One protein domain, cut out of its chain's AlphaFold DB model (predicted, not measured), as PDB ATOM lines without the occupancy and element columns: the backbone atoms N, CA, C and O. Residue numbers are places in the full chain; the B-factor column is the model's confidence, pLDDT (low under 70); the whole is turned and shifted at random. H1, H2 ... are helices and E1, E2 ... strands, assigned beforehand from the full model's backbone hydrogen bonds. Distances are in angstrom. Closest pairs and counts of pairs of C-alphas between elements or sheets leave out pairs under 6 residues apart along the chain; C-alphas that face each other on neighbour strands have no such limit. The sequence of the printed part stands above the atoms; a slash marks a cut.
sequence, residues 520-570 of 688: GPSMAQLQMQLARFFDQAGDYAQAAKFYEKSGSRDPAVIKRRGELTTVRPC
ATOM      1  N   GLY A 520      60.717 -13.410  42.360       66.44
ATOM      2  CA  GLY A 520      61.709 -12.547  41.715       66.44
ATOM      3  C   GLY A 520      61.107 -11.530  40.728       66.44
ATOM      4  O   GLY A 520      60.016 -11.746  40.195       66.44
ATOM      5  N   PRO A 521      61.831 -10.444  40.397       77.44
ATOM      6  CA  PRO A 521      61.390  -9.437  39.423       77.44
ATOM      7  C   PRO A 521      61.083 -10.026  38.036       77.44
ATOM      8  O   PRO A 521      60.148  -9.573  37.379       77.44
ATOM      9  N   SER A 522      61.798 -11.076  37.615       82.44
ATOM     10  CA  SER A 522      61.558 -11.776  36.344       82.44
ATOM     11  C   SER A 522      60.205 -12.500  36.315       82.44
ATOM     12  O   SER A 522      59.519 -12.479  35.297       82.44
ATOM     13  N   MET A 523      59.769 -13.082  37.439       84.25
ATOM     14  CA  MET A 523      58.439 -13.697  37.556       84.25
ATOM     15  C   MET A 523      57.329 -12.654  37.433       84.25
ATOM     16  O   MET A 523      56.391 -12.827  36.653       84.25
ATOM     17  N   ALA A 524      57.466 -11.543  38.160       84.50
ATOM     18  CA  ALA A 524      56.538 -10.421  38.068       84.50
ATOM     19  C   ALA A 524      56.486  -9.853  36.641       84.50
ATOM     20  O   ALA A 524      55.411  -9.516  36.144       84.50
ATOM     21  N   GLN A 525      57.631  -9.793  35.954       87.88
ATOM     22  CA  GLN A 525      57.722  -9.363  34.562       87.88
ATOM     23  C   GLN A 525      56.996 -10.321  33.609       87.88
ATOM     24  O   GLN A 525      56.222  -9.854  32.774       87.88
ATOM     25  N   LEU A 526      57.186 -11.636  33.740       88.81
ATOM     26  CA  LEU A 526      56.483 -12.613  32.907       88.81
ATOM     27  C   LEU A 526      54.962 -12.543  33.130       88.81
ATOM     28  O   LEU A 526      54.193 -12.473  32.170       88.81
ATOM     29  N   GLN A 527      54.518 -12.468  34.388       89.75
ATOM     30  CA  GLN A 527      53.101 -12.300  34.731       89.75
ATOM     31  C   GLN A 527      52.529 -10.973  34.210       89.75
ATOM     32  O   GLN A 527      51.389 -10.933  33.754       89.75
ATOM     33  N   MET A 528      53.320  -9.894  34.217       88.88
ATOM     34  CA  MET A 528      52.937  -8.607  33.630       88.88
ATOM     35  C   MET A 528      52.706  -8.715  32.122       88.88
ATOM     36  O   MET A 528      51.732  -8.174  31.602       88.88
ATOM     37  N   GLN A 529      53.607  -9.388  31.404       90.06
ATOM     38  CA  GLN A 529      53.478  -9.576  29.959       90.06
ATOM     39  C   GLN A 529      52.267 -10.433  29.612       90.06
ATOM     40  O   GLN A 529      51.514 -10.089  28.703       90.06
ATOM     41  N   LEU A 530      52.030 -11.485  30.393       91.00
ATOM     42  CA  LEU A 530      50.858 -12.331  30.243       91.00
ATOM     43  C   LEU A 530      49.555 -11.558  30.518       91.00
ATOM     44  O   LEU A 530      48.601 -11.658  29.749       91.00
ATOM     45  N   ALA A 531      49.529 -10.710  31.552       88.88
ATOM     46  CA  ALA A 531      48.385  -9.847  31.846       88.88
ATOM     47  C   ALA A 531      48.083  -8.873  30.698       88.88
ATOM     48  O   ALA A 531      46.928  -8.715  30.307       88.88
ATOM     49  N   ARG A 532      49.123  -8.250  30.125       89.50
ATOM     50  CA  ARG A 532      48.991  -7.350  28.968       89.50
ATOM     51  C   ARG A 532      48.471  -8.078  27.732       89.50
ATOM     52  O   ARG A 532      47.648  -7.512  27.021       89.50
ATOM     53  N   PHE A 533      48.921  -9.310  27.497       91.31
ATOM     54  CA  PHE A 533      48.429 -10.136  26.398       91.31
ATOM     55  C   PHE A 533      46.923 -10.403  26.527       91.31
ATOM     56  O   PHE A 533      46.175 -10.114  25.598       91.31
ATOM     57  N   PHE A 534      46.453 -10.859  27.694       86.19
ATOM     58  CA  PHE A 534      45.020 -11.096  27.911       86.19
ATOM     59  C   PHE A 534      44.182  -9.810  27.876       86.19
ATOM     60  O   PHE A 534      43.066  -9.821  27.362       86.19
ATOM     61  N   ASP A 535      44.726  -8.684  28.356       83.56
ATOM     62  CA  ASP A 535      44.072  -7.369  28.279       83.56
ATOM     63  C   ASP A 535      43.868  -6.935  26.813       83.56
ATOM     64  O   ASP A 535      42.802  -6.442  26.449       83.56
ATOM     65  N   GLN A 536      44.857  -7.187  25.945       84.88
ATOM     66  CA  GLN A 536      44.753  -6.940  24.500       84.88
ATOM     67  C   GLN A 536      43.815  -7.927  23.794       84.88
ATOM     68  O   GLN A 536      43.074  -7.524  22.901       84.88
ATOM     69  N   ALA A 537      43.816  -9.196  24.210       80.69
ATOM     70  CA  ALA A 537      42.951 -10.240  23.660       80.69
ATOM     71  C   ALA A 537      41.476 -10.108  24.093       80.69
ATOM     72  O   ALA A 537      40.610 -10.780  23.536       80.69
ATOM     73  N   GLY A 538      41.172  -9.251  25.074       77.69
ATOM     74  CA  GLY A 538      39.817  -9.039  25.591       77.69
ATOM     75  C   GLY A 538      39.402  -9.989  26.722       77.69
ATOM     76  O   GLY A 538      38.278  -9.878  27.214       77.69
ATOM     77  N   ASP A 539      40.289 -10.876  27.190       79.19
ATOM     78  CA  ASP A 539      40.051 -11.716  28.371       79.19
ATOM     79  C   ASP A 539      40.413 -10.951  29.653       79.19
ATOM     80  O   ASP A 539      41.456 -11.130  30.291       79.19
ATOM     81  N   TYR A 540      39.519 -10.042  30.033       80.12
ATOM     82  CA  TYR A 540      39.723  -9.161  31.181       80.12
ATOM     83  C   TYR A 540      39.762  -9.898  32.523       80.12
ATOM     84  O   TYR A 540      40.392  -9.414  33.466       80.12
ATOM     85  N   ALA A 541      39.120 -11.067  32.618       77.62
ATOM     86  CA  ALA A 541      39.110 -11.863  33.838       77.62
ATOM     87  C   ALA A 541      40.497 -12.460  34.109       77.62
ATOM     88  O   ALA A 541      40.997 -12.357  35.233       77.62
ATOM     89  N   GLN A 542      41.142 -13.035  33.090       80.88
ATOM     90  CA  GLN A 542      42.515 -13.526  33.216       80.88
ATOM     91  C   GLN A 542      43.517 -12.377  33.354       80.88
ATOM     92  O   GLN A 542      44.401 -12.434  34.212       80.88
ATOM     93  N   ALA A 543      43.335 -11.284  32.604       81.88
ATOM     94  CA  ALA A 543      44.186 -10.101  32.717       81.88
ATOM     95  C   ALA A 543      44.218  -9.539  34.150       81.88
ATOM     96  O   ALA A 543      45.294  -9.298  34.698       81.88
ATOM     97  N   ALA A 544      43.055  -9.385  34.797       81.88
ATOM     98  CA  ALA A 544      42.967  -8.896  36.173       81.88
ATOM     99  C   ALA A 544      43.702  -9.808  37.172       81.88
ATOM    100  O   ALA A 544      44.444  -9.301  38.017       81.88
ATOM    101  N   LYS A 545      43.551 -11.136  37.036       84.75
ATOM    102  CA  LYS A 545      44.245 -12.129  37.875       84.75
ATOM    103  C   LYS A 545      45.764 -12.013  37.752       84.75
ATOM    104  O   LYS A 545      46.460 -11.996  38.764       84.75
ATOM    105  N   PHE A 546      46.297 -11.924  36.533       86.62
ATOM    106  CA  PHE A 546      47.746 -11.833  36.332       86.62
ATOM    107  C   PHE A 546      48.312 -10.460  36.720       86.62
ATOM    108  O   PHE A 546      49.398 -10.402  37.298       86.62
ATOM    109  N   TYR A 547      47.570  -9.361  36.523       86.06
ATOM    110  CA  TYR A 547      47.958  -8.052  37.064       86.06
ATOM    111  C   TYR A 547      48.026  -8.062  38.594       86.06
ATOM    112  O   TYR A 547      48.920  -7.442  39.170       86.06
ATOM    113  N   GLU A 548      47.111  -8.764  39.265       84.25
ATOM    114  CA  GLU A 548      47.158  -8.953  40.713       84.25
ATOM    115  C   GLU A 548      48.378  -9.769  41.148       84.25
ATOM    116  O   GLU A 548      49.161  -9.280  41.964       84.25
ATOM    117  N   LYS A 549      48.581 -10.948  40.545       82.88
ATOM    118  CA  LYS A 549      49.708 -11.844  40.850       82.88
ATOM    119  C   LYS A 549      51.073 -11.193  40.614       82.88
ATOM    120  O   LYS A 549      51.977 -11.408  41.410       82.88
ATOM    121  N   SER A 550      51.190 -10.326  39.602       82.44
ATOM    122  CA  SER A 550      52.441  -9.612  39.304       82.44
ATOM    123  C   SER A 550      52.938  -8.715  40.445       82.44
ATOM    124  O   SER A 550      54.094  -8.299  40.431       82.44
ATOM    125  N   GLY A 551      52.071  -8.345  41.399       78.75
ATOM    126  CA  GLY A 551      52.442  -7.508  42.542       78.75
ATOM    127  C   GLY A 551      52.975  -6.115  42.175       78.75
ATOM    128  O   GLY A 551      53.573  -5.444  43.019       78.75
ATOM    129  N   SER A 552      52.788  -5.667  40.926       76.81
ATOM    130  CA  SER A 552      53.353  -4.407  40.442       76.81
ATOM    131  C   SER A 552      52.792  -3.203  41.196       76.81
ATOM    132  O   SER A 552      51.581  -3.047  41.365       76.81
ATOM    133  N   ARG A 553      53.699  -2.312  41.610       78.25
ATOM    134  CA  ARG A 553      53.375  -1.040  42.272       78.25
ATOM    135  C   ARG A 553      53.198   0.124  41.295       78.25
ATOM    136  O   ARG A 553      53.006   1.253  41.739       78.25
ATOM    137  N   ASP A 554      53.280  -0.130  39.989       78.88
ATOM    138  CA  ASP A 554      53.067   0.897  38.968       78.88
ATOM    139  C   ASP A 554      51.630   1.457  39.078       78.88
ATOM    140  O   ASP A 554      50.664   0.695  38.927       78.88
ATOM    141  N   PRO A 555      51.453   2.774  39.319       76.88
ATOM    142  CA  PRO A 555      50.137   3.398  39.407       76.88
ATOM    143  C   PRO A 555      49.246   3.135  38.187       76.88
ATOM    144  O   PRO A 555      48.025   3.034  38.335       76.88
ATOM    145  N   ALA A 556      49.829   2.997  36.991       78.25
ATOM    146  CA  ALA A 556      49.086   2.689  35.773       78.25
ATOM    147  C   ALA A 556      48.515   1.264  35.802       78.25
ATOM    148  O   ALA A 556      47.345   1.066  35.468       78.25
ATOM    149  N   VAL A 557      49.302   0.290  36.270       81.50
ATOM    150  CA  VAL A 557      48.871  -1.107  36.417       81.50
ATOM    151  C   VAL A 557      47.806  -1.235  37.500       81.50
ATOM    152  O   VAL A 557      46.783  -1.874  37.272       81.50
ATOM    153  N   ILE A 558      47.993  -0.592  38.656       76.50
ATOM    154  CA  ILE A 558      47.010  -0.619  39.753       76.50
ATOM    155  C   ILE A 558      45.672  -0.043  39.279       76.50
ATOM    156  O   ILE A 558      44.614  -0.632  39.524       76.50
ATOM    157  N   LYS A 559      45.717   1.089  38.565       78.62
ATOM    158  CA  LYS A 559      44.530   1.711  37.978       78.62
ATOM    159  C   LYS A 559      43.861   0.781  36.965       78.62
ATOM    160  O   LYS A 559      42.656   0.565  37.065       78.62
ATOM    161  N   ARG A 560      44.624   0.200  36.031       78.44
ATOM    162  CA  ARG A 560      44.094  -0.715  35.008       78.44
ATOM    163  C   ARG A 560      43.488  -1.973  35.630       78.44
ATOM    164  O   ARG A 560      42.385  -2.352  35.260       78.44
ATOM    165  N   ARG A 561      44.135  -2.560  36.640       78.00
ATOM    166  CA  ARG A 561      43.602  -3.688  37.417       78.00
ATOM    167  C   ARG A 561      42.253  -3.347  38.051       78.00
ATOM    168  O   ARG A 561      41.317  -4.125  37.915       78.00
ATOM    169  N   GLY A 562      42.135  -2.185  38.699       70.25
ATOM    170  CA  GLY A 562      40.867  -1.720  39.281       70.25
ATOM    171  C   GLY A 562      39.771  -1.464  38.238       70.25
ATOM    172  O   GLY A 562      38.589  -1.693  38.496       70.25
ATOM    173  N   GLU A 563      40.146  -1.022  37.037       73.12
ATOM    174  CA  GLU A 563      39.216  -0.909  35.912       73.12
ATOM    175  C   GLU A 563      38.732  -2.282  35.430       73.12
ATOM    176  O   GLU A 563      37.553  -2.406  35.131       73.12
ATOM    177  N   LEU A 564      39.595  -3.300  35.392       68.62
ATOM    178  CA  LEU A 564      39.252  -4.647  34.919       68.62
ATOM    179  C   LEU A 564      38.415  -5.440  35.934       68.62
ATOM    180  O   LEU A 564      37.476  -6.124  35.545       68.62
ATOM    181  N   THR A 565      38.675  -5.302  37.240       62.84
ATOM    182  CA  THR A 565      37.887  -5.983  38.289       62.84
ATOM    183  C   THR A 565      36.481  -5.404  38.479       62.84
ATOM    184  O   THR A 565      35.614  -6.063  39.052       62.84
ATOM    185  N   THR A 566      36.224  -4.186  37.987       54.91
ATOM    186  CA  THR A 566      34.900  -3.530  38.018       54.91
ATOM    187  C   THR A 566      34.037  -3.816  36.781       54.91
ATOM    188  O   THR A 566      32.871  -3.409  36.733       54.91
ATOM    189  N   VAL A 567      34.573  -4.538  35.791       49.25
ATOM    190  CA  VAL A 567      33.837  -5.022  34.616       49.25
ATOM    191  C   VAL A 567      33.464  -6.491  34.844       49.25
ATOM    192  O   VAL A 567      34.325  -7.363  34.811       49.25
ATOM    193  N   ARG A 568      32.178  -6.787  35.081       42.44
ATOM    194  CA  ARG A 568      31.662  -8.170  35.069       42.44
ATOM    195  C   ARG A 568      31.077  -8.486  33.685       42.44
ATOM    196  O   ARG A 568      30.318  -7.660  33.176       42.44
ATOM    197  N   PRO A 569      31.385  -9.645  33.077       40.62
ATOM    198  CA  PRO A 569      30.725 -10.076  31.849       40.62
ATOM    199  C   PRO A 569      29.258 -10.436  32.129       40.62
ATOM    200  O   PRO A 569      28.937 -11.038  33.153       40.62
ATOM    201  N   CYS A 570      28.358 -10.049  31.226       38.41
ATOM    202  CA  CYS A 570      26.951 -10.445  31.280       38.41
ATOM    203  C   CYS A 570      26.789 -11.888  30.768       38.41
ATOM    204  O   CYS A 570      27.079 -12.157  29.601       38.41
TER     205      CYS A 570
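Overview. This is residues 520 to 570 of the 688 residues of the protein "Sel1 domain protein repeat-containing protein" of Opitutus terrae (strain DSM 11246 / JCM 15787 / PB90-1) (UniProt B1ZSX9). A helical hairpin of the long helix H1 and the shorter H2, side by side, has a third helix, H3, crossing H2 on another of its sides. After H3 the printed part runs out through the short strand E1 to one end of the longest axis, while the start of H1 makes the other end. The printed part has 51 residues with three named helices and one named strand, in the order H1, H2, H3, E1, and is mostly helix. It is compact, with a radius of gyration of the C-alphas of 10.3 A, yet elongated in outline, spanning 36 by 20 by 14 A.

Arrangement. H1, residues 521 to 537, and H2, residues 540 to 549, form a hairpin and touch, their closest C-alphas being those of Ala 531 and Ala 543, 4.3 A apart. They run opposite ways at a shallow tilt of 10 degrees. H3, residues 555 to 565, touches H2, with the C-alphas of Ala 544 and Arg 561 closest at 5.4 A. These two run opposite ways at a steep tilt of 45 degrees. H1 and H3 are near each other, with 7 pairs of C-alphas within 10 A. E1, residues 567 to 569, pairs with no named strand; it and H3 meet only through their link, and E1 is apart from H1. In H1, H2 and H3 every O i to N i+4 pair is within hydrogen-bond range.

Along the chain. H1 begins at C-alpha 521, (61.390, -9.437, 39.423), and is 24.3 A long. H2 is 14.2 A long and H3 15.5 A, the latter beginning at C-alpha 555, (50.137, 3.398, 39.407). E1 measures 6.5 A and ends at C-alpha 569, (30.725, -10.076, 31.849).

Size, cuts and confidence. The C-alphas of Gly 520 and Cys 570 are the two farthest apart, at 36.4 A. The printed part has no cut, and its three links are tight. The mean pLDDT of the printed part is 77.7; residue 520 and residues 564 to 570 are under 70.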